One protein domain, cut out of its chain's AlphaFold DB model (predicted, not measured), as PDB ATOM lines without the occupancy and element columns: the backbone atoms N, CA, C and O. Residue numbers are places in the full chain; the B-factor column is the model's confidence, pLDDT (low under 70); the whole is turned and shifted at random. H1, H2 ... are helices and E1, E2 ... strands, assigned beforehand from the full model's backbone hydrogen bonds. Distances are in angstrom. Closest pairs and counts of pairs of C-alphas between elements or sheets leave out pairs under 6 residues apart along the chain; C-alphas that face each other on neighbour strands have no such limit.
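What this domain is: This is residues 3 to 218 of the 352 residues of an uncharacterized protein of Candidatus Saccharibacteria bacterium (UniProt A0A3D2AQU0). A five-stranded sheet, curled like part of a barrel, has H2 and H4 packed along its strands E3 and E2, and H1 folds against H2 as a helical hairpin. Away from these helices, the short H6, H7 and H8 follow one another with H8 farthest out, while H5 lies beside the strands near E4 and E5. The printed part has 216 residues, with eight named helices and five named strands in the order H1 H2 H3 H4 E1 E2 E3 H5 E4 H6 H7 H8 E5; the sheet runs E3 E2 E1 E5 E4, all antiparallel. The class is mixed, helices and strands, with 105 residues in named elements, under half. The whole is compact, with a radius of gyration of the C-alphas of 17.5 A and spans of 53 by 40 by 32 A.

How they stand to each other: H1, residues 27 to 37, touches residues 45 to 53 of H2, residues 43 to 60, at a shallow tilt of 14 degrees, opposite ways; the closest C-alphas, of Ile 32 and Ala 49, are 6.0 A apart. H3, residues 75 to 81, is apart from H2. H4, residues 86 to 98, touches residues 50 to 58 of H2 at a steep tilt of 50 degrees, with the C-alphas of Ala 54 and Leu 93 closest at 6.1 A. E1, residues 104 to 109, E2, residues 112 to 119, and E3, residues 123 to 127, form a meander, each strand the antiparallel neighbour of the one before; N 107 and O 114 are 2.8 A apart, N 125 and O 117 2.8 A. H2 is over E3 and E2 at a height over the sheet of 9.3 A, and H4 is over E2 at 8.5 A. H5, residues 147 to 152, is on the sheet but over none of its strands. E4, residues 158 to 163, is an edge strand, with N 160 and O 211 2.9 A apart across to E5, residues 208 to 214; between E5 and E1, N 108 and O 212 are 2.9 A apart. H6, residues 164 to 170, only grazes the sheet and only just touches H7, residues 177 to 183, with 3 pairs of C-alphas within 8 A. H7 touches H8, residues 193 to 196, with the C-alphas of Ala 182 and Pro 193 closest at 5.2 A. Every O i to N i+4 pair is within hydrogen-bond range in H1 to H7; H8 is too short for one.

Where its parts are: H1 begins at C-alpha 27 (-1.437, -12.694, -9.428) and is 15.2 A long. H2 measures 25.7 A, H4 18.2 A and E2 20.8 A. E5, 19.2 A, ends at C-alpha 214 (5.837, 11.305, -24.248).

The domain as a whole: The C-alphas of Asn 18 and Asp 200 are the farthest apart, 52.7 A. The printed part has no cut; the links H2 to H3, E3 to H5 and H8 to E5 are long. The pLDDT is under 70 at residues 67 to 72, 154 and 190 to 202.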
ATOM      1  N   SER A   3      10.044  -2.172 -12.032       94.56
ATOM      2  CA  SER A   3       9.020  -3.164 -11.696       94.56
ATOM      3  C   SER A   3       9.569  -4.572 -11.430       94.56
ATOM      4  O   SER A   3       9.037  -5.261 -10.557       94.56
ATOM      5  N   ASP A   4      10.668  -4.974 -12.077       95.50
ATOM      6  CA  ASP A   4      11.282  -6.308 -11.932       95.50
ATOM      7  C   ASP A   4      11.914  -6.558 -10.557       95.50
ATOM      8  O   ASP A   4      12.258  -7.695 -10.233       95.50
ATOM      9  N   LYS A   5      12.122  -5.505  -9.760       95.31
ATOM     10  CA  LYS A   5      12.823  -5.574  -8.466       95.31
ATOM     11  C   LYS A   5      11.927  -5.225  -7.276       95.31
ATOM     12  O   LYS A   5      12.387  -5.242  -6.137       95.31
ATOM     13  N   LEU A   6      10.658  -4.905  -7.521       95.88
ATOM     14  CA  LEU A   6       9.718  -4.464  -6.493       95.88
ATOM     15  C   LEU A   6       8.859  -5.611  -5.976       95.88
ATOM     16  O   LEU A   6       8.478  -6.490  -6.738       95.88
ATOM     17  N   TYR A   7       8.491  -5.564  -4.695       96.00
ATOM     18  CA  TYR A   7       7.547  -6.505  -4.089       96.00
ATOM     19  C   TYR A   7       6.249  -5.806  -3.696       96.00
ATOM     20  O   TYR A   7       6.273  -4.728  -3.101       96.00
ATOM     21  N   THR A   8       5.114  -6.442  -3.988       95.75
ATOM     22  CA  THR A   8       3.771  -5.933  -3.704       95.75
ATOM     23  C   THR A   8       2.971  -6.886  -2.802       95.75
ATOM     24  O   THR A   8       3.011  -8.097  -3.025       95.75
ATOM     25  N   PRO A   9       2.200  -6.371  -1.827       94.25
ATOM     26  CA  PRO A   9       2.185  -4.971  -1.409       94.25
ATOM     27  C   PRO A   9       3.507  -4.570  -0.723       94.25
ATOM     28  O   PRO A   9       4.372  -5.405  -0.439       94.25
ATOM     29  N   HIS A  10       3.676  -3.270  -0.481       94.38
ATOM     30  CA  HIS A  10       4.716  -2.755   0.405       94.38
ATOM     31  C   HIS A  10       4.639  -3.473   1.760       94.38
ATOM     32  O   HIS A  10       3.540  -3.806   2.201       94.38
ATOM     33  N   HIS A  11       5.773  -3.699   2.428       91.44
ATOM     34  CA  HIS A  11       5.811  -4.477   3.674       91.44
ATOM     35  C   HIS A  11       4.890  -3.902   4.771       91.44
ATOM     36  O   HIS A  11       4.212  -4.653   5.457       91.44
ATOM     37  N   GLU A  12       4.777  -2.572   4.865       89.69
ATOM     38  CA  GLU A  12       3.855  -1.879   5.792       89.69
ATOM     39  C   GLU A  12       2.363  -2.141   5.502       89.69
ATOM     40  O   GLU A  12       1.516  -1.926   6.363       89.69
ATOM     41  N   ASN A  13       2.035  -2.583   4.285       88.00
ATOM     42  CA  ASN A  13       0.675  -2.866   3.823       88.00
ATOM     43  C   ASN A  13       0.387  -4.377   3.729       88.00
ATOM     44  O   ASN A  13      -0.684  -4.755   3.248       88.00
ATOM     45  N   ALA A  14       1.350  -5.232   4.085       87.25
ATOM     46  CA  ALA A  14       1.220  -6.682   4.038       87.25
ATOM     47  C   ALA A  14       0.788  -7.223   5.408       87.25
ATOM     48  O   ALA A  14       1.349  -6.833   6.430       87.25
ATOM     49  N   ASP A  15      -0.165  -8.159   5.428       83.69
ATOM     50  CA  ASP A  15      -0.538  -8.868   6.662       83.69
ATOM     51  C   ASP A  15       0.576  -9.845   7.096       83.69
ATOM     52  O   ASP A  15       0.803 -10.063   8.287       83.69
ATOM     53  N   SER A  16       1.310 -10.406   6.128       86.69
ATOM     54  CA  SER A  16       2.521 -11.199   6.339       86.69
ATOM     55  C   SER A  16       3.485 -11.116   5.147       86.69
ATOM     56  O   SER A  16       3.083 -10.803   4.027       86.69
ATOM     57  N   GLU A  17       4.763 -11.464   5.345       85.62
ATOM     58  CA  GLU A  17       5.745 -11.553   4.244       85.62
ATOM     59  C   GLU A  17       5.364 -12.600   3.184       85.62
ATOM     60  O   GLU A  17       5.725 -12.457   2.019       85.62
ATOM     61  N   ASN A  18       4.578 -13.617   3.553       84.94
ATOM     62  CA  ASN A  18       4.079 -14.622   2.610       84.94
ATOM     63  C   ASN A  18       3.011 -14.061   1.654       84.94
ATOM     64  O   ASN A  18       2.726 -14.680   0.630       84.94
ATOM     65  N   ASP A  19       2.435 -12.897   1.965       87.06
ATOM     66  CA  ASP A  19       1.443 -12.219   1.125       87.06
ATOM     67  C   ASP A  19       2.085 -11.254   0.120       87.06
ATOM     68  O   ASP A  19       1.384 -10.570  -0.635       87.06
ATOM     69  N   ARG A  20       3.424 -11.191   0.104       93.88
ATOM     70  CA  ARG A  20       4.199 -10.336  -0.788       93.88
ATOM     71  C   ARG A  20       4.697 -11.133  -1.983       93.88
ATOM     72  O   ARG A  20       5.306 -12.189  -1.860       93.88
ATOM     73  N   TYR A  21       4.471 -10.575  -3.161       94.75
ATOM     74  CA  TYR A  21       4.871 -11.150  -4.437       94.75
ATOM     75  C   TYR A  21       5.833 -10.201  -5.119       94.75
ATOM     76  O   TYR A  21       5.671  -8.984  -5.004       94.75
ATOM     77  N   LEU A  22       6.779 -10.735  -5.888       95.38
ATOM     78  CA  LEU A  22       7.468  -9.910  -6.872       95.38
ATOM     79  C   LEU A  22       6.407  -9.245  -7.765       95.38
ATOM     80  O   LEU A  22       5.507  -9.930  -8.249       95.38
ATOM     81  N   LEU A  23       6.483  -7.926  -7.942       95.50
ATOM     82  CA  LEU A  23       5.429  -7.095  -8.525       95.50
ATOM     83  C   LEU A  23       4.997  -7.643  -9.882       95.50
ATOM     84  O   LEU A  23       3.824  -7.959 -10.050       95.50
ATOM     85  N   VAL A  24       5.953  -7.849 -10.792       94.00
ATOM     86  CA  VAL A  24       5.718  -8.399 -12.139       94.00
ATOM     87  C   VAL A  24       5.129  -9.813 -12.141       94.00
ATOM     88  O   VAL A  24       4.446 -10.191 -13.085       94.00
ATOM     89  N   ALA A  25       5.337 -10.586 -11.073       93.25
ATOM     90  CA  ALA A  25       4.788 -11.930 -10.904       93.25
ATOM     91  C   ALA A  25       3.538 -11.954 -10.003       93.25
ATOM     92  O   ALA A  25       3.079 -13.022  -9.595       93.25
ATOM     93  N   SER A  26       2.988 -10.788  -9.650       94.12
ATOM     94  CA  SER A  26       1.813 -10.709  -8.793       94.12
ATOM     95  C   SER A  26       0.593 -11.292  -9.511       94.12
ATOM     96  O   SER A  26       0.269 -10.841 -10.614       94.12
ATOM     97  N   PRO A  27      -0.184 -12.186  -8.865       93.44
ATOM     98  CA  PRO A  27      -1.437 -12.694  -9.428       93.44
ATOM     99  C   PRO A  27      -2.416 -11.582  -9.834       93.44
ATOM    100  O   PRO A  27      -3.213 -11.760 -10.752       93.44
ATOM    101  N   LYS A  28      -2.339 -10.414  -9.177       93.75
ATOM    102  CA  LYS A  28      -3.147  -9.236  -9.520       93.75
ATOM    103  C   LYS A  28      -2.793  -8.675 -10.895       93.75
ATOM    104  O   LYS A  28      -3.705  -8.299 -11.620       93.75
ATOM    105  N   ILE A  29      -1.509  -8.627 -11.258       94.06
ATOM    106  CA  ILE A  29      -1.088  -8.165 -12.589       94.06
ATOM    107  C   ILE A  29      -1.562  -9.148 -13.649       94.06
ATOM    108  O   ILE A  29      -2.169  -8.725 -14.627       94.06
ATOM    109  N   SER A  30      -1.371 -10.450 -13.424       94.06
ATOM    110  CA  SER A  30      -1.843 -11.477 -14.356       94.06
ATOM    111  C   SER A  30      -3.361 -11.426 -14.558       94.06
ATOM    112  O   SER A  30      -3.829 -11.576 -15.681       94.06
ATOM    113  N   ASP A  31      -4.141 -11.184 -13.500       96.31
ATOM    114  CA  ASP A  31      -5.599 -11.048 -13.603       96.31
ATOM    115  C   ASP A  31      -6.024  -9.767 -14.339       96.31
ATOM    116  O   ASP A  31      -6.907  -9.833 -15.192       96.31
ATOM    117  N   ILE A  32      -5.377  -8.623 -14.070       96.38
ATOM    118  CA  ILE A  32      -5.623  -7.369 -14.806       96.38
ATOM    119  C   ILE A  32      -5.291  -7.551 -16.291       96.38
ATOM    120  O   ILE A  32      -6.129  -7.256 -17.140       96.38
ATOM    121  N   GLY A  33      -4.102  -8.078 -16.599       94.88
ATOM    122  CA  GLY A  33      -3.644  -8.304 -17.969       94.88
ATOM    123  C   GLY A  33      -4.548  -9.265 -18.730       94.88
ATOM    124  O   GLY A  33      -4.980  -8.954 -19.832       94.88
ATOM    125  N   ARG A  34      -4.926 -10.392 -18.114       96.12
ATOM    126  CA  ARG A  34      -5.858 -11.350 -18.716       96.12
ATOM    127  C   ARG A  34      -7.201 -10.707 -19.056       96.12
ATOM    128  O   ARG A  34      -7.667 -10.874 -20.175       96.12
ATOM    129  N   ARG A  35      -7.802  -9.949 -18.130       96.19
ATOM    130  CA  ARG A  35      -9.085  -9.266 -18.382       96.19
ATOM    131  C   ARG A  35      -8.999  -8.252 -19.517       96.19
ATOM    132  O   ARG A  35      -9.964  -8.130 -20.256       96.19
ATOM    133  N   PHE A  36      -7.881  -7.536 -19.632       96.19
ATOM    134  CA  PHE A  36      -7.676  -6.564 -20.704       96.19
ATOM    135  C   PHE A  36      -7.451  -7.246 -22.061       96.19
ATOM    136  O   PHE A  36      -8.064  -6.863 -23.046       96.19
ATOM    137  N   VAL A  37      -6.633  -8.302 -22.113       93.38
ATOM    138  CA  VAL A  37      -6.375  -9.065 -23.350       93.38
ATOM    139  C   VAL A  37      -7.628  -9.798 -23.846       93.38
ATOM    140  O   VAL A  37      -7.814  -9.955 -25.047       93.38
ATOM    141  N   GLU A  38      -8.485 -10.258 -22.931       94.19
ATOM    142  CA  GLU A  38      -9.770 -10.891 -23.254       94.19
ATOM    143  C   GLU A  38     -10.872  -9.876 -23.628       94.19
ATOM    144  O   GLU A  38     -11.957 -10.303 -24.030       94.19
ATOM    145  N   SER A  39     -10.636  -8.564 -23.490       92.75
ATOM    146  CA  SER A  39     -11.618  -7.528 -23.823       92.75
ATOM    147  C   SER A  39     -11.458  -6.989 -25.248       92.75
ATOM    148  O   SER A  39     -10.507  -7.301 -25.962       92.75
ATOM    149  N   ASP A  40     -12.389  -6.126 -25.660       90.44
ATOM    150  CA  ASP A  40     -12.343  -5.454 -26.963       90.44
ATOM    151  C   ASP A  40     -11.389  -4.236 -26.976       90.44
ATOM    152  O   ASP A  40     -11.351  -3.481 -27.950       90.44
ATOM    153  N   GLY A  41     -10.642  -3.998 -25.888       88.50
ATOM    154  CA  GLY A  41      -9.750  -2.844 -25.738       88.50
ATOM    155  C   GLY A  41     -10.478  -1.495 -25.761       88.50
ATOM    156  O   GLY A  41      -9.906  -0.482 -26.171       88.50
ATOM    157  N   ALA A  42     -11.751  -1.464 -25.355       94.38
ATOM    158  CA  ALA A  42     -12.546  -0.245 -25.337       94.38
ATOM    159  C   ALA A  42     -12.040   0.733 -24.265       94.38
ATOM    160  O   ALA A  42     -11.303   0.372 -23.344       94.38
ATOM    161  N   TYR A  43     -12.496   1.985 -24.336       95.50
ATOM    162  CA  TYR A  43     -12.146   3.024 -23.363       95.50
ATOM    163  C   TYR A  43     -12.278   2.570 -21.901       95.50
ATOM    164  O   TYR A  43     -11.402   2.825 -21.075       95.50
ATOM    165  N   THR A  44     -13.375   1.882 -21.574       96.19
ATOM    166  CA  THR A  44     -13.639   1.388 -20.219       96.19
ATOM    167  C   THR A  44     -12.612   0.363 -19.761       96.19
ATOM    168  O   THR A  44     -12.239   0.382 -18.593       96.19
ATOM    169  N   ASP A  45     -12.108  -0.467 -20.671       96.88
ATOM    170  CA  ASP A  45     -11.112  -1.491 -20.362       96.88
ATOM    171  C   ASP A  45      -9.750  -0.845 -20.094       96.88
ATOM    172  O   ASP A  45      -9.096  -1.152 -19.096       96.88
ATOM    173  N   VAL A  46      -9.366   0.130 -20.929       97.44
ATOM    174  CA  VAL A  46      -8.153   0.942 -20.741       97.44
ATOM    175  C   VAL A  46      -8.202   1.671 -19.401       97.44
ATOM    176  O   VAL A  46      -7.237   1.627 -18.632       97.44
ATOM    177  N   ARG A  47      -9.334   2.313 -19.093       96.81
ATOM    178  CA  ARG A  47      -9.572   2.998 -17.819       96.81
ATOM    179  C   ARG A  47      -9.417   2.040 -16.639       96.81
ATOM    180  O   ARG A  47      -8.686   2.345 -15.697       96.81
ATOM    181  N   ASP A  48     -10.098   0.898 -16.677       96.88
ATOM    182  CA  ASP A  48     -10.164  -0.033 -15.549       96.88
ATOM    183  C   ASP A  48      -8.819  -0.723 -15.298       96.88
ATOM    184  O   ASP A  48      -8.400  -0.842 -14.138       96.88
ATOM    185  N   ALA A  49      -8.100  -1.099 -16.361       97.62
ATOM    186  CA  ALA A  49      -6.739  -1.620 -16.268       97.62
ATOM    187  C   ALA A  49      -5.785  -0.571 -15.676       97.62
ATOM    188  O   ALA A  49      -5.100  -0.844 -14.686       97.62
ATOM    189  N   SER A  50      -5.814   0.655 -16.208       97.88
ATOM    190  CA  SER A  50      -4.943   1.755 -15.771       97.88
ATOM    191  C   SER A  50      -5.171   2.141 -14.314       97.88
ATOM    192  O   SER A  50      -4.220   2.273 -13.544       97.88
ATOM    193  N   PHE A  51      -6.431   2.263 -13.895       97.38
ATOM    194  CA  PHE A  51      -6.782   2.559 -12.508       97.38
ATOM    195  C   PHE A  51      -6.370   1.437 -11.550       97.38
ATOM    196  O   PHE A  51      -5.844   1.696 -10.463       97.38
ATOM    197  N   SER A  52      -6.588   0.181 -11.949       97.19
ATOM    198  CA  SER A  52      -6.223  -0.983 -11.137       97.19
ATOM    199  C   SER A  52      -4.709  -1.095 -10.966       97.19
ATOM    200  O   SER A  52      -4.240  -1.334  -9.849       97.19
ATOM    201  N   MET A  53      -3.939  -0.849 -12.030       97.25
ATOM    202  CA  MET A  53      -2.479  -0.801 -11.962       97.25
ATOM    203  C   MET A  53      -1.979   0.383 -11.134       97.25
ATOM    204  O   MET A  53      -1.133   0.183 -10.267       97.25
ATOM    205  N   ALA A  54      -2.544   1.584 -11.296       97.38
ATOM    206  CA  ALA A  54      -2.171   2.745 -10.485       97.38
ATOM    207  C   ALA A  54      -2.374   2.483  -8.983       97.38
ATOM    208  O   ALA A  54      -1.485   2.759  -8.178       97.38
ATOM    209  N   LYS A  55      -3.496   1.854  -8.602       96.12
ATOM    210  CA  LYS A  55      -3.746   1.409  -7.219       96.12
ATOM    211  C   LYS A  55      -2.794   0.316  -6.742       96.12
ATOM    212  O   LYS A  55      -2.526   0.222  -5.546       96.12
ATOM    213  N   LEU A  56      -2.335  -0.561  -7.630       96.19
ATOM    214  CA  LEU A  56      -1.344  -1.570  -7.270       96.19
ATOM    215  C   LEU A  56       0.007  -0.908  -6.987       96.19
ATOM    216  O   LEU A  56       0.610  -1.184  -5.949       96.19
ATOM    217  N   VAL A  57       0.443   0.012  -7.850       97.12
ATOM    218  CA  VAL A  57       1.673   0.793  -7.659       97.12
ATOM    219  C   VAL A  57       1.602   1.606  -6.367       97.12
ATOM    220  O   VAL A  57       2.524   1.521  -5.560       97.12
ATOM    221  N   SER A  58       0.475   2.273  -6.094       95.31
ATOM    222  CA  SER A  58       0.268   3.051  -4.860       95.31
ATOM    223  C   SER A  58       0.359   2.215  -3.578       95.31
ATOM    224  O   SER A  58       0.593   2.746  -2.500       95.31
ATOM    225  N   LYS A  59       0.109   0.901  -3.667       94.88
ATOM    226  CA  LYS A  59       0.254  -0.043  -2.547       94.88
ATOM    227  C   LYS A  59       1.645  -0.657  -2.459       94.88
ATOM    228  O   LYS A  59       1.952  -1.278  -1.444       94.88
ATOM    229  N   THR A  60       2.439  -0.540  -3.519       95.50
ATOM    230  CA  THR A  60       3.759  -1.165  -3.680       95.50
ATOM    231  C   THR A  60       4.882  -0.226  -3.265       95.50
ATOM    232  O   THR A  60       5.856  -0.666  -2.653       95.50
ATOM    233  N   LEU A  61       4.734   1.055  -3.593       95.12
ATOM    234  CA  LEU A  61       5.721   2.092  -3.342       95.12
ATOM    235  C   LEU A  61       5.200   3.096  -2.318       95.12
ATOM    236  O   LEU A  61       4.032   3.485  -2.344       95.12
ATOM    237  N   ARG A  62       6.089   3.530  -1.430       93.94
ATOM    238  CA  ARG A  62       5.855   4.670  -0.548       93.94
ATOM    239  C   ARG A  62       6.252   5.959  -1.260       93.94
ATOM    240  O   ARG A  62       7.292   6.022  -1.915       93.94
ATOM    241  N   TYR A  63       5.463   7.014  -1.077       91.44
ATOM    242  CA  TYR A  63       5.887   8.341  -1.502       91.44
ATOM    243  C   TYR A  63       7.029   8.852  -0.629       91.44
ATOM    244  O   TYR A  63       6.897   8.947   0.593       91.44
ATOM    245  N   GLU A  64       8.113   9.264  -1.271       87.88
ATOM    246  CA  GLU A  64       9.207   9.959  -0.616       87.88
ATOM    247  C   GLU A  64       9.670  11.121  -1.490       87.88
ATOM    248  O   GLU A  64       9.844  10.988  -2.700       87.88
ATOM    249  N   ARG A  65       9.821  12.302  -0.885       80.38
ATOM    250  CA  ARG A  65      10.341  13.464  -1.608       80.38
ATOM    251  C   ARG A  65      11.827  13.266  -1.854       80.38
ATOM    252  O   ARG A  65      12.553  12.966  -0.911       80.38
ATOM    253  N   MET A  66      12.275  13.555  -3.076       71.62
ATOM    254  CA  MET A  66      13.701  13.710  -3.344       71.62
ATOM    255  C   MET A  66      14.308  14.715  -2.364       71.62
ATOM    256  O   MET A  66      13.770  15.808  -2.147       71.62
ATOM    257  N   SER A  67      15.430  14.331  -1.778       67.44
ATOM    258  CA  SER A  67      16.182  15.137  -0.827       67.44
ATOM    259  C   SER A  67      17.672  14.953  -1.086       67.44
ATOM    260  O   SER A  67      18.086  14.057  -1.821       67.44
ATOM    261  N   THR A  68      18.494  15.784  -0.450       63.59
ATOM    262  CA  THR A  68      19.955  15.630  -0.485       63.59
ATOM    263  C   THR A  68      20.417  14.267   0.031       63.59
ATOM    264  O   THR A  68      21.451  13.772  -0.414       63.59
ATOM    265  N   ASP A  69      19.634  13.664   0.928       63.84
ATOM    266  CA  ASP A  69      19.917  12.374   1.559       63.84
ATOM    267  C   ASP A  69      19.404  11.191   0.719       63.84
ATOM    268  O   ASP A  69      19.792  10.050   0.965       63.84
ATOM    269  N   ASN A  70      18.573  11.454  -0.300       64.56
ATOM    270  CA  ASN A  70      18.039  10.443  -1.213       64.56
ATOM    271  C   ASN A  70      18.124  10.910  -2.682       64.56
ATOM    272  O   ASN A  70      17.120  11.306  -3.283       64.56
ATOM    273  N   PRO A  71      19.342  10.947  -3.251       56.12
ATOM    274  CA  PRO A  71      19.649  11.881  -4.319       56.12
ATOM    275  C   PRO A  71      19.722  11.254  -5.719       56.12
ATOM    276  O   PRO A  71      20.235  11.864  -6.658       56.12
ATOM    277  N   SER A  72      19.241  10.040  -5.926       65.88
ATOM    278  CA  SER A  72      19.027   9.560  -7.288       65.88
ATOM    279  C   SER A  72      18.050   8.408  -7.269       65.88
ATOM    280  O   SER A  72      18.066   7.587  -6.358       65.88
ATOM    281  N   MET A  73      17.198   8.361  -8.281       79.06
ATOM    282  CA  MET A  73      16.263   7.274  -8.479       79.06
ATOM    283  C   MET A  73      16.924   6.240  -9.395       79.06
ATOM    284  O   MET A  73      16.823   6.340 -10.612       79.06
ATOM    285  N   SER A  74      17.620   5.255  -8.826       86.38
ATOM    286  CA  SER A  74      18.039   4.040  -9.550       86.38
ATOM    287  C   SER A  74      17.116   2.869  -9.227       86.38
ATOM    288  O   SER A  74      16.456   2.864  -8.185       86.38
ATOM    289  N   GLU A  75      17.080   1.863 -10.100       90.44
ATOM    290  CA  GLU A  75      16.289   0.651  -9.868       90.44
ATOM    291  C   GLU A  75      16.664  -0.019  -8.535       90.44
ATOM    292  O   GLU A  75      15.787  -0.435  -7.783       90.44
ATOM    293  N   GLU A  76      17.959  -0.088  -8.206       89.81
ATOM    294  CA  GLU A  76      18.465  -0.683  -6.964       89.81
ATOM    295  C   GLU A  76      18.029   0.106  -5.730       89.81
ATOM    296  O   GLU A  76      17.598  -0.487  -4.741       89.81
ATOM    297  N   GLN A  77      18.132   1.438  -5.773       87.88
ATOM    298  CA  GLN A  77      17.746   2.292  -4.646       87.88
ATOM    299  C   GLN A  77      16.240   2.229  -4.399       87.88
ATOM    300  O   GLN A  77      15.818   2.027  -3.258       87.88
ATOM    301  N   VAL A  78      15.439   2.331  -5.463       90.88
ATOM    302  CA  VAL A  78      13.978   2.240  -5.364       90.88
ATOM    303  C   VAL A  78      13.559   0.852  -4.890       90.88
ATOM    304  O   VAL A  78      12.671   0.756  -4.053       90.88
ATOM    305  N   ALA A  79      14.209  -0.223  -5.339       91.50
ATOM    306  CA  ALA A  79      13.926  -1.571  -4.850       91.50
ATOM    307  C   ALA A  79      14.284  -1.752  -3.367       91.50
ATOM    308  O   ALA A  79      13.494  -2.312  -2.610       91.50
ATOM    309  N   ALA A  80      15.448  -1.253  -2.940       89.50
ATOM    310  CA  ALA A  80      15.914  -1.380  -1.561       89.50
ATOM    311  C   ALA A  80      15.042  -0.596  -0.567       89.50
ATOM    312  O   ALA A  80      14.806  -1.063   0.545       89.50
ATOM    313  N   GLN A  81      14.571   0.588  -0.960       89.31
ATOM    314  CA  GLN A  81      13.748   1.446  -0.105       89.31
ATOM    315  C   GLN A  81      12.243   1.196  -0.282       89.31
ATOM    316  O   GLN A  81      11.459   1.573   0.585       89.31
ATOM    317  N   GLN A  82      11.837   0.615  -1.419       92.56
ATOM    318  CA  GLN A  82      10.462   0.611  -1.932       92.56
ATOM    319  C   GLN A  82       9.765   1.971  -1.810       92.56
ATOM    320  O   GLN A  82       8.564   2.063  -1.552       92.56
ATOM    321  N   ALA A  83      10.529   3.038  -2.015       91.56
ATOM    322  CA  ALA A  83      10.071   4.404  -1.895       91.56
ATOM    323  C   ALA A  83      10.658   5.247  -3.022       91.56
ATOM    324  O   ALA A  83      11.785   5.022  -3.460       91.56
ATOM    325  N   THR A  84       9.867   6.193  -3.520       92.75
ATOM    326  CA  THR A  84      10.280   7.121  -4.576       92.75
ATOM    327  C   THR A  84       9.297   8.288  -4.667       92.75
ATOM    328  O   THR A  84       8.222   8.277  -4.063       92.75
ATOM    329  N   ASP A  85       9.644   9.307  -5.441       92.12
ATOM    330  CA  ASP A  85       8.768  10.437  -5.729       92.12
ATOM    331  C   ASP A  85       7.739  10.120  -6.837       92.12
ATOM    332  O   ASP A  85       7.518   8.967  -7.221       92.12
ATOM    333  N   CYS A  86       7.091  11.160  -7.373       94.12
ATOM    334  CA  CYS A  86       6.116  11.026  -8.459       94.12
ATOM    335  C   CYS A  86       6.699  10.448  -9.757       94.12
ATOM    336  O   CYS A  86       5.966   9.800 -10.508       94.12
ATOM    337  N   TYR A  87       7.997  10.626 -10.013       95.25
ATOM    338  CA  TYR A  87       8.643  10.154 -11.234       95.25
ATOM    339  C   TYR A  87       8.771   8.635 -11.212       95.25
ATOM    340  O   TYR A  87       8.306   7.978 -12.141       95.25
ATOM    341  N   GLY A  88       9.271   8.066 -10.113       95.50
ATOM    342  CA  GLY A  88       9.414   6.612  -9.988       95.50
ATOM    343  C   GLY A  88       8.077   5.875  -9.968       95.50
ATOM    344  O   GLY A  88       7.935   4.845 -10.623       95.50
ATOM    345  N   HIS A  89       7.054   6.435  -9.312       97.00
ATOM    346  CA  HIS A  89       5.711   5.849  -9.359       97.00
ATOM    347  C   HIS A  89       5.149   5.833 -10.788       97.00
ATOM    348  O   HIS A  89       4.563   4.839 -11.215       97.00
ATOM    349  N   THR A  90       5.346   6.921 -11.539       98.25
ATOM    350  CA  THR A  90       4.896   7.029 -12.935       98.25
ATOM    351  C   THR A  90       5.646   6.068 -13.850       98.25
ATOM    352  O   THR A  90       5.025   5.433 -14.699       98.25
ATOM    353  N   ILE A  91       6.961   5.923 -13.662       98.12
ATOM    354  CA  ILE A  91       7.793   4.980 -14.417       98.12
ATOM    355  C   ILE A  91       7.308   3.552 -14.199       98.12
ATOM    356  O   ILE A  91       7.026   2.865 -15.176       98.12
ATOM    357  N   VAL A  92       7.131   3.134 -12.943       98.25
ATOM    358  CA  VAL A  92       6.657   1.780 -12.627       98.25
ATOM    359  C   VAL A  92       5.264   1.545 -13.202       98.25
ATOM    360  O   VAL A  92       5.036   0.512 -13.819       98.25
ATOM    361  N   LEU A  93       4.337   2.502 -13.076       98.62
ATOM    362  CA  LEU A  93       3.015   2.377 -13.697       98.62
ATOM    363  C   LEU A  93       3.112   2.215 -15.222       98.62
ATOM    364  O   LEU A  93       2.437   1.359 -15.786       98.62
ATOM    365  N   SER A  94       3.961   3.006 -15.879       98.69
ATOM    366  CA  SER A  94       4.179   2.929 -17.324       98.69
ATOM    367  C   SER A  94       4.777   1.583 -17.756       98.69
ATOM    368  O   SER A  94       4.307   1.006 -18.730       98.69
ATOM    369  N   GLU A  95       5.755   1.040 -17.021       98.44
ATOM    370  CA  GLU A  95       6.310  -0.298 -17.284       98.44
ATOM    371  C   GLU A  95       5.244  -1.396 -17.167       98.44
ATOM    372  O   GLU A  95       5.173  -2.289 -18.012       98.44
ATOM    373  N   LEU A  96       4.384  -1.323 -16.144       98.12
ATOM    374  CA  LEU A  96       3.320  -2.311 -15.961       98.12
ATOM    375  C   LEU A  96       2.272  -2.239 -17.076       98.12
ATOM    376  O   LEU A  96       1.831  -3.282 -17.554       98.12
ATOM    377  N   LEU A  97       1.888  -1.038 -17.508       98.06
ATOM    378  CA  LEU A  97       0.930  -0.873 -18.602       98.06
ATOM    379  C   LEU A  97       1.506  -1.334 -19.944       98.06
ATOM    380  O   LEU A  97       0.797  -2.001 -20.696       98.06
ATOM    381  N   ASP A  98       2.789  -1.057 -20.204       97.38
ATOM    382  CA  ASP A  98       3.505  -1.590 -21.373       97.38
ATOM    383  C   ASP A  98       3.526  -3.129 -21.355       97.38
ATOM    384  O   ASP A  98       3.364  -3.751 -22.397       97.38
ATOM    385  N   SER A  99       3.664  -3.766 -20.182       95.44
ATOM    386  CA  SER A  99       3.742  -5.236 -20.076       95.44
ATOM    387  C   SER A  99       2.469  -5.990 -20.493       95.44
ATOM    388  O   SER A  99       2.516  -7.204 -20.691       95.44
ATOM    389  N   ILE A 100       1.342  -5.284 -20.606       95.06
ATOM    390  CA  ILE A 100       0.045  -5.828 -21.035       95.06
ATOM    391  C   ILE A 100      -0.527  -5.066 -22.241       95.06
ATOM    392  O   ILE A 100      -1.732  -5.116 -22.483       95.06
ATOM    393  N   ASP A 101       0.330  -4.336 -22.962       95.56
ATOM    394  CA  ASP A 101       0.004  -3.595 -24.183       95.56
ATOM    395  C   ASP A 101      -1.137  -2.565 -24.031       95.56
ATOM    396  O   ASP A 101      -1.868  -2.285 -24.984       95.56
ATOM    397  N   VAL A 102      -1.296  -1.953 -22.848       97.31
ATOM    398  CA  VAL A 102      -2.243  -0.838 -22.673       97.31
ATOM    399  C   VAL A 102      -1.652   0.423 -23.317       97.31
ATOM    400  O   VAL A 102      -0.621   0.919 -22.845       97.31
ATOM    401  N   PRO A 103      -2.298   1.011 -24.348       96.38
ATOM    402  CA  PRO A 103      -1.805   2.227 -24.982       96.38
ATOM    403  C   PRO A 103      -1.767   3.370 -23.977       96.38
ATOM    404  O   PRO A 103      -2.761   3.627 -23.295       96.38
ATOM    405  N   HIS A 104      -0.639   4.065 -23.874       98.06
ATOM    406  CA  HIS A 104      -0.516   5.184 -22.954       98.06
ATOM    407  C   HIS A 104       0.637   6.129 -23.298       98.06
ATOM    408  O   HIS A 104       1.496   5.854 -24.136       98.06
ATOM    409  N   TYR A 105       0.652   7.248 -22.584       98.19
ATOM    410  CA  TYR A 105       1.683   8.268 -22.591       98.19
ATOM    411  C   TYR A 105       2.188   8.505 -21.172       98.19
ATOM    412  O   TYR A 105       1.426   8.446 -20.203       98.19
ATOM    413  N   VAL A 106       3.462   8.859 -21.049       98.56
ATOM    414  CA  VAL A 106       3.998   9.432 -19.813       98.56
ATOM    415  C   VAL A 106       3.741  10.932 -19.850       98.56
ATOM    416  O   VAL A 106       4.181  11.619 -20.772       98.56
ATOM    417  N   GLY A 107       3.006  11.429 -18.862       98.00
ATOM    418  CA  GLY A 107       2.629  12.826 -18.722       98.00
ATOM    419  C   GLY A 107       3.472  13.559 -17.691       98.00
ATOM    420  O   GLY A 107       3.854  13.008 -16.660       98.00
ATOM    421  N   TYR A 108       3.730  14.834 -17.968       97.81
ATOM    422  CA  TYR A 108       4.328  15.764 -17.022       97.81
ATOM    423  C   TYR A 108       3.597  17.102 -17.075       97.81
ATOM    424  O   TYR A 108       3.496  17.719 -18.139       97.81
ATOM    425  N   ALA A 109       3.126  17.581 -15.926       95.69
ATOM    426  CA  ALA A 109       2.526  18.902 -15.783       95.69
ATOM    427  C   ALA A 109       2.880  19.498 -14.419       95.69
ATOM    428  O   ALA A 109       2.730  18.854 -13.385       95.69
ATOM    429  N   ASN A 110       3.340  20.752 -14.420       93.25
ATOM    430  CA  ASN A 110       3.621  21.522 -13.207       93.25
ATOM    431  C   ASN A 110       4.414  20.746 -12.126       93.25
ATOM    432  O   ASN A 110       4.054  20.738 -10.951       93.25
ATOM    433  N   ARG A 111       5.515  20.103 -12.542       91.56
ATOM    434  CA  ARG A 111       6.433  19.329 -11.679       91.56
ATOM    435  C   ARG A 111       5.902  18.019 -11.121       91.56
ATOM    436  O   ARG A 111       6.615  17.382 -10.351       91.56
ATOM    437  N   HIS A 112       4.731  17.587 -11.564       95.69
ATOM    438  CA  HIS A 112       4.181  16.273 -11.273       95.69
ATOM    439  C   HIS A 112       4.163  15.411 -12.531       95.69
ATOM    440  O   HIS A 112       3.992  15.928 -13.639       95.69
ATOM    441  N   ALA A 113       4.350  14.109 -12.347       97.44
ATOM    442  CA  ALA A 113       4.267  13.121 -13.411       97.44
ATOM    443  C   ALA A 113       3.145  12.121 -13.130       97.44
ATOM    444  O   ALA A 113       2.791  11.876 -11.976       97.44
ATOM    445  N   PHE A 114       2.576  11.591 -14.205       98.44
ATOM    446  CA  PHE A 114       1.471  10.634 -14.198       98.44
ATOM    447  C   PHE A 114       1.410   9.922 -15.554       98.44
ATOM    448  O   PHE A 114       2.141  10.269 -16.483       98.44
ATOM    449  N   VAL A 115       0.528   8.936 -15.696       98.69
ATOM    450  CA  VAL A 115       0.249   8.300 -16.990       98.69
ATOM    451  C   VAL A 115      -1.047   8.858 -17.576       98.69
ATOM    452  O   VAL A 115      -2.009   9.095 -16.850       98.69
ATOM    453  N   VAL A 116      -1.085   9.052 -18.894       98.50
ATOM    454  CA  VAL A 116      -2.327   9.268 -19.650       98.50
ATOM    455  C   VAL A 116      -2.537   8.069 -20.569       98.50
ATOM    456  O   VAL A 116      -1.841   7.931 -21.569       98.50
ATOM    457  N   ALA A 117      -3.465   7.189 -20.212       98.25
ATOM    458  CA  ALA A 117      -3.795   5.980 -20.955       98.25
ATOM    459  C   ALA A 117      -4.870   6.233 -22.022       98.25
ATOM    460  O   ALA A 117      -5.731   7.098 -21.855       98.25
ATOM    461  N   GLY A 118      -4.833   5.456 -23.100       96.38
ATOM    462  CA  GLY A 118      -5.728   5.556 -24.249       96.38
ATOM    463  C   GLY A 118      -5.126   6.330 -25.421       96.38
ATOM    464  O   GLY A 118      -3.911   6.474 -25.548       96.38
ATOM    465  N   ASN A 119      -5.997   6.808 -26.307       92.31
ATOM    466  CA  ASN A 119      -5.634   7.593 -27.487       92.31
ATOM    467  C   ASN A 119      -6.728   8.629 -27.797       92.31
ATOM    468  O   ASN A 119      -7.839   8.541 -27.274       92.31
ATOM    469  N   GLU A 120      -6.438   9.612 -28.652       88.62
ATOM    470  CA  GLU A 120      -7.374  10.721 -28.907       88.62
ATOM    471  C   GLU A 120      -8.712  10.265 -29.509       88.62
ATOM    472  O   GLU A 120      -9.741  10.891 -29.260       88.62
ATOM    473  N   SER A 121      -8.715   9.169 -30.272       88.88
ATOM    474  CA  SER A 121      -9.926   8.643 -30.916       88.88
ATOM    475  C   SER A 121     -10.807   7.800 -29.988       88.88
ATOM    476  O   SER A 121     -12.026   7.789 -30.140       88.88
ATOM    477  N   GLY A 122     -10.191   7.103 -29.031       90.81
ATOM    478  CA  GLY A 122     -10.842   6.178 -28.106       90.81
ATOM    479  C   GLY A 122     -11.119   6.770 -26.727       90.81
ATOM    480  O   GLY A 122     -11.844   6.158 -25.956       90.81
ATOM    481  N   GLY A 123     -10.577   7.947 -26.416       95.44
ATOM    482  CA  GLY A 123     -10.672   8.573 -25.100       95.44
ATOM    483  C   GLY A 123      -9.377   8.443 -24.303       95.44
ATOM    484  O   GLY A 123      -8.575   7.527 -24.508       95.44
ATOM    485  N   LEU A 124      -9.171   9.394 -23.395       97.62
ATOM    486  CA  LEU A 124      -7.951   9.533 -22.606       97.62
ATOM    487  C   LEU A 124      -8.275   9.516 -21.113       97.62
ATOM    488  O   LEU A 124      -9.143  10.254 -20.643       97.62
ATOM    489  N   TYR A 125      -7.532   8.709 -20.362       98.19
ATOM    490  CA  TYR A 125      -7.669   8.545 -18.919       98.19
ATOM    491  C   TYR A 125      -6.361   8.891 -18.211       98.19
ATOM    492  O   TYR A 125      -5.323   8.295 -18.489       98.19
ATOM    493  N   LEU A 126      -6.394   9.838 -17.276       98.31
ATOM    494  CA  LEU A 126      -5.241  10.156 -16.440       98.31
ATOM    495  C   LEU A 126      -5.215   9.212 -15.240       98.31
ATOM    496  O   LEU A 126      -6.157   9.186 -14.449       98.31
ATOM    497  N   ALA A 127      -4.117   8.477 -15.097       97.94
ATOM    498  CA  ALA A 127      -3.839   7.586 -13.984       97.94
ATOM    499  C   ALA A 127      -2.664   8.135 -13.161       97.94
ATOM    500  O   ALA A 127      -1.519   8.179 -13.621       97.94
ATOM    501  N   ASP A 128      -2.961   8.551 -11.931       96.81
ATOM    502  CA  ASP A 128      -1.983   9.047 -10.966       96.81
ATOM    503  C   ASP A 128      -1.799   8.016  -9.836       96.81
ATOM    504  O   ASP A 128      -2.684   7.863  -8.989       96.81
ATOM    505  N   PRO A 129      -0.665   7.296  -9.794       95.31
ATOM    506  CA  PRO A 129      -0.396   6.304  -8.757       95.31
ATOM    507  C   PRO A 129      -0.142   6.912  -7.368       95.31
ATOM    508  O   PRO A 129      -0.316   6.210  -6.376       95.31
ATOM    509  N   LEU A 130       0.241   8.189  -7.252       92.62
ATOM    510  CA  LEU A 130       0.387   8.849  -5.947       92.62
ATOM    511  C   LEU A 130      -0.947   9.319  -5.383       92.62
ATOM    512  O   LEU A 130      -1.167   9.287  -4.171       92.62
ATOM    513  N   SER A 131      -1.851   9.701  -6.277       91.50
ATOM    514  CA  SER A 131      -3.184  10.164  -5.925       91.50
ATOM    515  C   SER A 131      -4.243   9.445  -6.757       91.50
ATOM    516  O   SER A 131      -4.922  10.090  -7.555       91.50
ATOM    517  N   PRO A 132      -4.483   8.131  -6.545       90.94
ATOM    518  CA  PRO A 132      -5.433   7.378  -7.369       90.94
ATOM    519  C   PRO A 132      -6.847   7.970  -7.376       90.94
ATOM    520  O   PRO A 132      -7.582   7.811  -8.342       90.94
ATOM    521  N   HIS A 133      -7.229   8.692  -6.319       89.31
ATOM    522  CA  HIS A 133      -8.512   9.391  -6.236       89.31
ATOM    523  C   HIS A 133      -8.659  10.535  -7.255       89.31
ATOM    524  O   HIS A 133      -9.784  10.814  -7.663       89.31
ATOM    525  N   LEU A 134      -7.550  11.150  -7.686       91.88
ATOM    526  CA  LEU A 134      -7.493  12.173  -8.737       91.88
ATOM    527  C   LEU A 134      -7.430  11.585 -10.153       91.88
ATOM    528  O   LEU A 134      -7.446  12.344 -11.118       91.88
ATOM    529  N   SER A 135      -7.350  10.260 -10.297       95.25
ATOM    530  CA  SER A 135      -7.384   9.624 -11.617       95.25
ATOM    531  C   SER A 135      -8.782   9.765 -12.229       95.25
ATOM    532  O   SER A 135      -9.787   9.605 -11.529       95.25
ATOM    533  N   GLY A 136      -8.865  10.072 -13.523       95.56
ATOM    534  CA  GLY A 136     -10.122  10.477 -14.157       95.56
ATOM    535  C   GLY A 136     -10.049  10.589 -15.678       95.56
ATOM    536  O   GLY A 136      -8.969  10.599 -16.268       95.56
ATOM    537  N   ASP A 137     -11.221  10.675 -16.311       96.44
ATOM    538  CA  ASP A 137     -11.334  10.976 -17.742       96.44
ATOM    539  C   ASP A 137     -10.789  12.380 -18.019       96.44
ATOM    540  O   ASP A 137     -11.221  13.357 -17.404       96.44
ATOM    541  N   VAL A 138      -9.847  12.491 -18.953       96.88
ATOM    542  CA  VAL A 138      -9.260  13.777 -19.347       96.88
ATOM    543  C   VAL A 138      -9.576  14.172 -20.779       96.88
ATOM    544  O   VAL A 138      -9.172  15.251 -21.204       96.88
ATOM    545  N   THR A 139     -10.358  13.385 -21.512       95.50
ATOM    546  CA  THR A 139     -10.684  13.626 -22.925       95.50
ATOM    547  C   THR A 139     -11.207  15.047 -23.155       95.50
ATOM    548  O   THR A 139     -10.767  15.739 -24.068       95.50
ATOM    549  N   SER A 140     -12.095  15.527 -22.277       93.31
ATOM    550  CA  SER A 140     -12.644  16.894 -22.333       93.31
ATOM    551  C   SER A 140     -11.834  17.940 -21.548       93.31
ATOM    552  O   SER A 140     -12.023  19.151 -21.727       93.31
ATOM    553  N   ALA A 141     -10.926  17.492 -20.678       94.94
ATOM    554  CA  ALA A 141     -10.044  18.344 -19.883       94.94
ATOM    555  C   ALA A 141      -8.808  18.802 -20.673       94.94
ATOM    556  O   ALA A 141      -8.197  19.819 -20.329       94.94
ATOM    557  N   LEU A 142      -8.454  18.075 -21.736       96.25
ATOM    558  CA  LEU A 142      -7.354  18.413 -22.626       96.25
ATOM    559  C   LEU A 142      -7.787  19.377 -23.733       96.25
ATOM    560  O   LEU A 142      -8.912  19.368 -24.229       96.25
ATOM    561  N   SER A 143      -6.876  20.269 -24.110       93.94
ATOM    562  CA  SER A 143      -7.049  21.169 -25.250       93.94
ATOM    563  C   SER A 143      -5.699  21.542 -25.847       93.94
ATOM    564  O   SER A 143      -4.705  21.601 -25.134       93.94
ATOM    565  N   GLY A 144      -5.647  21.833 -27.142       92.25
ATOM    566  CA  GLY A 144      -4.394  22.116 -27.839       92.25
ATOM    567  C   GLY A 144      -4.344  21.420 -29.196       92.25
ATOM    568  O   GLY A 144      -5.385  20.975 -29.683       92.25
ATOM    569  N   PRO A 145      -3.163  21.363 -29.828       91.56
ATOM    570  CA  PRO A 145      -2.955  20.552 -31.021       91.56
ATOM    571  C   PRO A 145      -3.123  19.059 -30.706       91.56
ATOM    572  O   PRO A 145      -2.905  18.646 -29.569       91.56
ATOM    573  N   SER A 146      -3.455  18.266 -31.727       92.94
ATOM    574  CA  SER A 146      -3.547  16.804 -31.608       92.94
ATOM    575  C   SER A 146      -2.233  16.208 -31.094       92.94
ATOM    576  O   SER A 146      -1.147  16.580 -31.552       92.94
ATOM    577  N   ILE A 147      -2.339  15.313 -30.116       94.19
ATOM    578  CA  ILE A 147      -1.231  14.547 -29.542       94.19
ATOM    579  C   ILE A 147      -0.626  13.647 -30.618       94.19
ATOM    580  O   ILE A 147       0.584  13.693 -30.846       94.19
ATOM    581  N   ASP A 148      -1.469  12.894 -31.324       89.94
ATOM    582  CA  ASP A 148      -1.021  11.890 -32.287       89.94
ATOM    583  C   ASP A 148      -0.302  12.550 -33.471       89.94
ATOM    584  O   ASP A 148       0.793  12.124 -33.845       89.94
ATOM    585  N   ASN A 149      -0.837  13.661 -33.994       91.06
ATOM    586  CA  ASN A 149      -0.192  14.413 -35.074       91.06
ATOM    587  C   ASN A 149       1.182  14.955 -34.647       91.06
ATOM    588  O   ASN A 149       2.158  14.808 -35.381       91.06
ATOM    589  N   GLN A 150       1.287  15.529 -33.441       92.00
ATOM    590  CA  GLN A 150       2.559  16.059 -32.934       92.00
ATOM    591  C   GLN A 150       3.644  14.979 -32.820       92.00
ATOM    592  O   GLN A 150       4.812  15.276 -33.073       92.00
ATOM    593  N   LEU A 151       3.269  13.756 -32.430       89.50
ATOM    594  CA  LEU A 151       4.190  12.626 -32.281       89.50
ATOM    595  C   LEU A 151       4.507  11.931 -33.617       89.50
ATOM    596  O   LEU A 151       5.560  11.302 -33.741       89.50
ATOM    597  N   GLN A 152       3.623  12.021 -34.614       85.06
ATOM    598  CA  GLN A 152       3.858  11.503 -35.970       85.06
ATOM    599  C   GLN A 152       4.792  12.392 -36.795       85.06
ATOM    600  O   GLN A 152       5.560  11.877 -37.602       85.06
ATOM    601  N   GLU A 153       4.800  13.704 -36.549       80.50
ATOM    602  CA  GLU A 153       5.711  14.676 -37.182       80.50
ATOM    603  C   GLU A 153       7.195  14.497 -36.779       80.50
ATOM    604  O   GLU A 153       8.031  15.354 -37.059       80.50
ATOM    605  N   GLY A 154       7.541  13.382 -36.127       69.12
ATOM    606  CA  GLY A 154       8.904  13.052 -35.719       69.12
ATOM    607  C   GLY A 154       9.374  13.807 -34.480       69.12
ATOM    608  O   GLY A 154      10.577  13.904 -34.256       69.12
ATOM    609  N   VAL A 155       8.451  14.358 -33.683       77.44
ATOM    610  CA  VAL A 155       8.802  15.064 -32.447       77.44
ATOM    611  C   VAL A 155       8.654  14.149 -31.240       77.44
ATOM    612  O   VAL A 155       7.684  13.407 -31.112       77.44
ATOM    613  N   ASP A 156       9.626  14.235 -30.338       87.69
ATOM    614  CA  ASP A 156       9.771  13.345 -29.183       87.69
ATOM    615  C   ASP A 156       8.677  13.505 -28.110       87.69
ATOM    616  O   ASP A 156       8.583  12.677 -27.199       87.69
ATOM    617  N   PHE A 157       7.861  14.562 -28.190       93.44
ATOM    618  CA  PHE A 157       6.764  14.830 -27.262       93.44
ATOM    619  C   PHE A 157       5.646  15.669 -27.888       93.44
ATOM    620  O   PHE A 157       5.859  16.421 -28.845       93.44
ATOM    621  N   ALA A 158       4.450  15.572 -27.310       94.38
ATOM    622  CA  ALA A 158       3.315  16.444 -27.586       94.38
ATOM    623  C   ALA A 158       3.111  17.433 -26.434       94.38
ATOM    624  O   ALA A 158       3.271  17.068 -25.270       94.38
ATOM    625  N   SER A 159       2.718  18.670 -26.746       94.06
ATOM    626  CA  SER A 159       2.334  19.668 -25.743       94.06
ATOM    627  C   SER A 159       0.863  20.024 -25.869       94.06
ATOM    628  O   SER A 159       0.394  20.427 -26.937       94.06
ATOM    629  N   VAL A 160       0.148  19.938 -24.754       94.75
ATOM    630  CA  VAL A 160      -1.272  20.288 -24.646       94.75
ATOM    631  C   VAL A 160      -1.521  21.095 -23.370       94.75
ATOM    632  O   VAL A 160      -0.640  21.266 -22.529       94.75
ATOM    633  N   PHE A 161      -2.731  21.621 -23.223       95.19
ATOM    634  CA  PHE A 161      -3.207  22.231 -21.992       95.19
ATOM    635  C   PHE A 161      -4.101  21.257 -21.234       95.19
ATOM    636  O   PHE A 161      -5.112  20.811 -21.778       95.19
ATOM    637  N   LEU A 162      -3.769  21.003 -19.970       96.12
ATOM    638  CA  LEU A 162      -4.608  20.277 -19.020       96.12
ATOM    639  C   LEU A 162      -5.398  21.278 -18.173       96.12
ATOM    640  O   LEU A 162      -4.808  22.150 -17.535       96.12
ATOM    641  N   LYS A 163      -6.727  21.157 -18.164       94.75
ATOM    642  CA  LYS A 163      -7.624  21.900 -17.267       94.75
ATOM    643  C   LYS A 163      -7.888  21.060 -16.022       94.75
ATOM    644  O   LYS A 163      -8.689  20.126 -16.057       94.75
ATOM    645  N   THR A 164      -7.190  21.352 -14.934       93.62
ATOM    646  CA  THR A 164      -7.236  20.529 -13.719       93.62
ATOM    647  C   THR A 164      -8.553  20.641 -12.963       93.62
ATOM    648  O   THR A 164      -8.946  19.687 -12.309       93.62
ATOM    649  N   ASP A 165      -9.292  21.739 -13.118       90.94
ATOM    650  CA  ASP A 165     -10.674  21.865 -12.649       90.94
ATOM    651  C   ASP A 165     -11.573  20.779 -13.256       90.94
ATOM    652  O   ASP A 165     -12.308  20.110 -12.535       90.94
ATOM    653  N   ARG A 166     -11.431  20.521 -14.563       93.00
ATOM    654  CA  ARG A 166     -12.177  19.462 -15.264       93.00
ATOM    655  C   ARG A 166     -11.706  18.062 -14.900       93.00
ATOM    656  O   ARG A 166     -12.534  17.167 -14.787       93.00
ATOM    657  N   LEU A 167     -10.403  17.878 -14.680       94.19
ATOM    658  CA  LEU A 167      -9.871  16.619 -14.152       94.19
ATOM    659  C   LEU A 167     -10.502  16.289 -12.795       94.19
ATOM    660  O   LEU A 167     -10.943  15.166 -12.588       94.19
ATOM    661  N   ILE A 168     -10.564  17.263 -11.885       91.75
ATOM    662  CA  ILE A 168     -11.116  17.064 -10.540       91.75
ATOM    663  C   ILE A 168     -12.604  16.710 -10.628       91.75
ATOM    664  O   ILE A 168     -13.012  15.730 -10.010       91.75
ATOM    665  N   GLU A 169     -13.380  17.425 -11.452       89.88
ATOM    666  CA  GLU A 169     -14.796  17.117 -11.724       89.88
ATOM    667  C   GLU A 169     -15.010  15.699 -12.286       89.88
ATOM    668  O   GLU A 169     -16.009  15.058 -11.966       89.88
ATOM    669  N   ALA A 170     -14.089  15.210 -13.123       88.44
ATOM    670  CA  ALA A 170     -14.149  13.883 -13.737       88.44
ATOM    671  C   ALA A 170     -13.530  12.765 -12.873       88.44
ATOM    672  O   ALA A 170     -13.623  11.585 -13.224       88.44
ATOM    673  N   SER A 171     -12.865  13.124 -11.774       88.00
ATOM    674  CA  SER A 171     -12.200  12.185 -10.873       88.00
ATOM    675  C   SER A 171     -13.150  11.640  -9.805       88.00
ATOM    676  O   SER A 171     -14.260  12.126  -9.605       88.00
ATOM    677  N   SER A 172     -12.685  10.641  -9.055       80.44
ATOM    678  CA  SER A 172     -13.389  10.146  -7.860       80.44
ATOM    679  C   SER A 172     -13.153  10.997  -6.601       80.44
ATOM    680  O   SER A 172     -13.532  10.590  -5.501       80.44
ATOM    681  N   SER A 173     -12.480  12.142  -6.734       80.69
ATOM    682  CA  SER A 173     -12.185  13.036  -5.619       80.69
ATOM    683  C   SER A 173     -13.466  13.581  -4.989       80.69
ATOM    684  O   SER A 173     -14.369  14.043  -5.678       80.69
ATOM    685  N   LEU A 174     -13.519  13.571  -3.656       80.25
ATOM    686  CA  LEU A 174     -14.573  14.245  -2.889       80.25
ATOM    687  C   LEU A 174     -14.236  15.715  -2.601       80.25
ATOM    688  O   LEU A 174     -15.063  16.445  -2.060       80.25
ATOM    689  N   ASP A 175     -13.013  16.132  -2.922       83.00
ATOM    690  CA  ASP A 175     -12.550  17.493  -2.710       83.00
ATOM    691  C   ASP A 175     -13.028  18.414  -3.836       83.00
ATOM    692  O   ASP A 175     -12.934  18.072  -5.016       83.00
ATOM    693  N   ASP A 176     -13.454  19.627  -3.477       83.69
ATOM    694  CA  ASP A 176     -13.564  20.718  -4.444       83.69
ATOM    695  C   ASP A 176     -12.182  21.099  -5.014       83.69
ATOM    696  O   ASP A 176     -11.134  20.713  -4.488       83.69
ATOM    697  N   VAL A 177     -12.167  21.914  -6.073       81.88
ATOM    698  CA  VAL A 177     -10.933  22.306  -6.774       81.88
ATOM    699  C   VAL A 177      -9.870  22.911  -5.845       81.88
ATOM    700  O   VAL A 177      -8.686  22.610  -5.991       81.88
ATOM    701  N   ARG A 178     -10.260  23.747  -4.874       79.19
ATOM    702  CA  ARG A 178      -9.316  24.402  -3.947       79.19
ATOM    703  C   ARG A 178      -8.779  23.403  -2.938       79.19
ATOM    704  O   ARG A 178      -7.578  23.381  -2.690       79.19
ATOM    705  N   SER A 179      -9.661  22.583  -2.378       84.50
ATOM    706  CA  SER A 179      -9.313  21.543  -1.412       84.50
ATOM    707  C   SER A 179      -8.357  20.516  -2.027       84.50
ATOM    708  O   SER A 179      -7.340  20.171  -1.419       84.50
ATOM    709  N   ALA A 180      -8.615  20.110  -3.272       86.81
ATOM    710  CA  ALA A 180      -7.738  19.233  -4.036       86.81
ATOM    711  C   ALA A 180      -6.382  19.901  -4.298       86.81
ATOM    712  O   ALA A 180      -5.342  19.307  -4.022       86.81
ATOM    713  N   ALA A 181      -6.368  21.154  -4.756       83.06
ATOM    714  CA  ALA A 181      -5.128  21.868  -5.039       83.06
ATOM    715  C   ALA A 181      -4.299  22.206  -3.785       83.06
ATOM    716  O   ALA A 181      -3.074  22.272  -3.857       83.06
ATOM    717  N   ALA A 182      -4.933  22.375  -2.621       82.88
ATOM    718  CA  ALA A 182      -4.231  22.546  -1.351       82.88
ATOM    719  C   ALA A 182      -3.453  21.282  -0.951       82.88
ATOM    720  O   ALA A 182      -2.332  21.374  -0.452       82.88
ATOM    721  N   LYS A 183      -4.039  20.104  -1.196       86.69
ATOM    722  CA  LYS A 183      -3.402  18.800  -0.947       86.69
ATOM    723  C   LYS A 183      -2.393  18.439  -2.035       86.69
ATOM    724  O   LYS A 183      -1.369  17.827  -1.739       86.69
ATOM    725  N   HIS A 184      -2.662  18.865  -3.267       89.44
ATOM    726  CA  HIS A 184      -1.890  18.541  -4.466       89.44
ATOM    727  C   HIS A 184      -1.521  19.825  -5.224       89.44
ATOM    728  O   HIS A 184      -2.152  20.155  -6.231       89.44
ATOM    729  N   PRO A 185      -0.480  20.557  -4.776       87.31
ATOM    730  CA  PRO A 185      -0.145  21.882  -5.308       87.31
ATOM    731  C   PRO A 185       0.187  21.919  -6.800       87.31
ATOM    732  O   PRO A 185       0.155  22.985  -7.409       87.31
ATOM    733  N   TRP A 186       0.502  20.774  -7.409       91.50
ATOM    734  CA  TRP A 186       0.747  20.691  -8.846       91.50
ATOM    735  C   TRP A 186      -0.511  20.987  -9.676       91.50
ATOM    736  O   TRP A 186      -0.386  21.422 -10.818       91.50
ATOM    737  N   LEU A 187      -1.715  20.823  -9.112       91.44
ATOM    738  CA  LEU A 187      -2.974  21.039  -9.826       91.44
ATOM    739  C   LEU A 187      -3.205  22.503 -10.215       91.44
ATOM    740  O   LEU A 187      -4.018  22.766 -11.097       91.44
ATOM    741  N   MET A 188      -2.529  23.471  -9.592       88.06
ATOM    742  CA  MET A 188      -2.743  24.876  -9.928       88.06
ATOM    743  C   MET A 188      -1.499  25.745  -9.766       88.06
ATOM    744  O   MET A 188      -0.633  25.503  -8.929       88.06
ATOM    745  N   PHE A 189      -1.456  26.835 -10.526       78.44
ATOM    746  CA  PHE A 189      -0.576  27.965 -10.264       78.44
ATOM    747  C   PHE A 189      -1.367  29.041  -9.524       78.44
ATOM    748  O   PHE A 189      -2.311  29.577 -10.077       78.44
ATOM    749  N   GLY A 190      -0.990  29.403  -8.302       65.06
ATOM    750  CA  GLY A 190      -1.711  30.421  -7.537       65.06
ATOM    751  C   GLY A 190      -0.947  30.856  -6.294       65.06
ATOM    752  O   GLY A 190       0.087  30.277  -5.956       65.06
ATOM    753  N   LYS A 191      -1.431  31.908  -5.618       54.06
ATOM    754  CA  LYS A 191      -0.965  32.228  -4.258       54.06
ATOM    755  C   LYS A 191      -1.286  31.056  -3.328       54.06
ATOM    756  O   LYS A 191      -2.163  30.262  -3.644       54.06
ATOM    757  N   ASP A 192      -0.563  30.987  -2.211       53.22
ATOM    758  CA  ASP A 192      -0.747  30.012  -1.129       53.22
ATOM    759  C   ASP A 192      -2.215  29.547  -1.019       53.22
ATOM    760  O   ASP A 192      -3.092  30.404  -0.864       53.22
ATOM    761  N   PRO A 193      -2.504  28.236  -1.112       49.47
ATOM    762  CA  PRO A 193      -3.854  27.700  -0.963       49.47
ATOM    763  C   PRO A 193      -4.593  28.228   0.279       49.47
ATOM    764  O   PRO A 193      -5.812  28.397   0.239       49.47
ATOM    765  N   GLY A 194      -3.869  28.591   1.349       49.31
ATOM    766  CA  GLY A 194      -4.434  29.230   2.544       49.31
ATOM    767  C   GLY A 194      -5.049  30.619   2.307       49.31
ATOM    768  O   GLY A 194      -5.966  31.014   3.023       49.31
ATOM    769  N   LEU A 195      -4.615  31.351   1.277       45.88
ATOM    770  CA  LEU A 195      -5.203  32.631   0.853       45.88
ATOM    771  C   LEU A 195      -6.406  32.438  -0.084       45.88
ATOM    772  O   LEU A 195      -7.241  33.330  -0.215       45.88
ATOM    773  N   ILE A 196      -6.522  31.264  -0.709       50.75
ATOM    774  CA  ILE A 196      -7.620  30.895  -1.609       50.75
ATOM    775  C   ILE A 196      -8.895  30.561  -0.801       50.75
ATOM    776  O   ILE A 196     -10.000  30.634  -1.333       50.75
ATOM    777  N   ALA A 197      -8.800  30.312   0.508       47.22
ATOM    778  CA  ALA A 197      -9.960  30.162   1.397       47.22
ATOM    779  C   ALA A 197     -10.809  31.451   1.563       47.22
ATOM    780  O   ALA A 197     -11.899  31.396   2.126       47.22
ATOM    781  N   GLY A 198     -10.343  32.604   1.061       53.06
ATOM    782  CA  GLY A 198     -10.999  33.914   1.198       53.06
ATOM    783  C   GLY A 198     -12.141  34.228   0.218       53.06
ATOM    784  O   GLY A 198     -12.643  35.346   0.237       53.06
ATOM    785  N   GLY A 199     -12.559  33.289  -0.641       52.88
ATOM    786  CA  GLY A 199     -13.728  33.471  -1.519       52.88
ATOM    787  C   GLY A 199     -13.484  34.171  -2.867       52.88
ATOM    788  O   GLY A 199     -14.436  34.368  -3.618       52.88
ATOM    789  N   ASP A 200     -12.237  34.494  -3.229       56.62
ATOM    790  CA  ASP A 200     -11.906  35.052  -4.554       56.62
ATOM    791  C   ASP A 200     -12.227  34.058  -5.676       56.62
ATOM    792  O   ASP A 200     -11.854  32.892  -5.567       56.62
ATOM    793  N   VAL A 201     -12.875  34.489  -6.766       60.22
ATOM    794  CA  VAL A 201     -13.198  33.645  -7.937       60.22
ATOM    795  C   VAL A 201     -11.926  32.982  -8.488       60.22
ATOM    796  O   VAL A 201     -10.943  33.670  -8.759       60.22
ATOM    797  N   LEU A 202     -11.946  31.652  -8.665       65.62
ATOM    798  CA  LEU A 202     -10.833  30.914  -9.277       65.62
ATOM    799  C   LEU A 202     -10.572  31.471 -10.677       65.62
ATOM    800  O   LEU A 202     -11.464  31.473 -11.525       65.62
ATOM    801  N   ASN A 203      -9.350  31.936 -10.925       72.75
ATOM    802  CA  ASN A 203      -8.957  32.363 -12.256       72.75
ATOM    803  C   ASN A 203      -8.757  31.109 -13.126       72.75
ATOM    804  O   ASN A 203      -7.904  30.289 -12.790       72.75
ATOM    805  N   PRO A 204      -9.461  30.947 -14.263       71.56
ATOM    806  CA  PRO A 204      -9.283  29.784 -15.140       71.56
ATOM    807  C   PRO A 204      -7.845  29.600 -15.651       71.56
ATOM    808  O   PRO A 204      -7.469  28.527 -16.115       71.56
ATOM    809  N   HIS A 205      -7.021  30.651 -15.601       78.56
ATOM    810  CA  HIS A 205      -5.598  30.548 -15.909       78.56
ATOM    811  C   HIS A 205      -4.814  29.725 -14.881       78.56
ATOM    812  O   HIS A 205      -3.815  29.110 -15.255       78.56
ATOM    813  N   ASP A 206      -5.262  29.681 -13.630       82.25
ATOM    814  CA  ASP A 206      -4.558  29.037 -12.521       82.25
ATOM    815  C   ASP A 206      -4.656  27.509 -12.609       82.25
ATOM    816  O   ASP A 206      -3.681  26.822 -12.316       82.25
ATOM    817  N   THR A 207      -5.778  26.976 -13.104       86.44
ATOM    818  CA  THR A 207      -6.024  25.531 -13.289       86.44
ATOM    819  C   THR A 207      -5.677  25.026 -14.690       86.44
ATOM    820  O   THR A 207      -5.768  23.836 -14.977       86.44
ATOM    821  N   ARG A 208      -5.255  25.913 -15.597       91.56
ATOM    822  CA  ARG A 208      -4.817  25.526 -16.942       91.56
ATOM    823  C   ARG A 208      -3.307  25.355 -16.970       91.56
ATOM    824  O   ARG A 208      -2.584  26.350 -17.031       91.56
ATOM    825  N   LEU A 209      -2.832  24.117 -16.974       93.69
ATOM    826  CA  LEU A 209      -1.411  23.762 -16.981       93.69
ATOM    827  C   LEU A 209      -0.933  23.446 -18.398       93.69
ATOM    828  O   LEU A 209      -1.693  22.892 -19.191       93.69
ATOM    829  N   VAL A 210       0.325  23.761 -18.715       93.75
ATOM    830  CA  VAL A 210       0.990  23.134 -19.865       93.75
ATOM    831  C   VAL A 210       1.397  21.717 -19.462       93.75
ATOM    832  O   VAL A 210       2.030  21.531 -18.422       93.75
ATOM    833  N   MET A 211       1.022  20.738 -20.280       96.06
ATOM    834  CA  MET A 211       1.335  19.326 -20.087       96.06
ATOM    835  C   MET A 211       2.096  18.792 -21.296       96.06
ATOM    836  O   MET A 211       1.645  18.955 -22.432       96.06
ATOM    837  N   ASN A 212       3.218  18.123 -21.035       96.19
ATOM    838  CA  ASN A 212       3.947  17.363 -22.041       96.19
ATOM    839  C   ASN A 212       3.600  15.879 -21.935       96.19
ATOM    840  O   ASN A 212       3.503  15.343 -20.831       96.19
ATOM    841  N   LEU A 213       3.430  15.237 -23.088       97.19
ATOM    842  CA  LEU A 213       3.141  13.813 -23.231       97.19
ATOM    843  C   LEU A 213       4.214  13.160 -24.096       97.19
ATOM    844  O   LEU A 213       4.497  13.625 -25.203       97.19
ATOM    845  N   TYR A 214       4.782  12.071 -23.594       97.31
ATOM    846  CA  TYR A 214       5.837  11.305 -24.248       97.31
ATOM    847  C   TYR A 214       5.361   9.881 -24.510       97.31
ATOM    848  O   TYR A 214       4.600   9.319 -23.719       97.31
ATOM    849  N   LYS A 215       5.875   9.260 -25.577       96.06
ATOM    850  CA  LYS A 215       5.748   7.806 -25.745       96.06
ATOM    851  C   LYS A 215       6.397   7.080 -24.554       96.06
ATOM    852  O   LYS A 215       7.404   7.592 -24.058       96.06
ATOM    853  N   PRO A 216       5.887   5.906 -24.136       97.06
ATOM    854  CA  PRO A 216       6.249   5.261 -22.870       97.06
ATOM    855  C   PRO A 216       7.756   5.206 -22.586       97.06
ATOM    856  O   PRO A 216       8.237   5.860 -21.660       97.06
ATOM    857  N   GLU A 217       8.539   4.537 -23.438       95.75
ATOM    858  CA  GLU A 217       9.991   4.404 -23.246       95.75
ATOM    859  C   GLU A 217      10.736   5.744 -23.180       95.75
ATOM    860  O   GLU A 217      11.634   5.929 -22.357       95.75
ATOM    861  N   ARG A 218      10.391   6.690 -24.066       96.12
ATOM    862  CA  ARG A 218      11.034   8.011 -24.098       96.12
ATOM    863  C   ARG A 218      10.680   8.803 -22.848       96.12
ATOM    864  O   ARG A 218      11.559   9.430 -22.269       96.12
TER     865      ARG A 218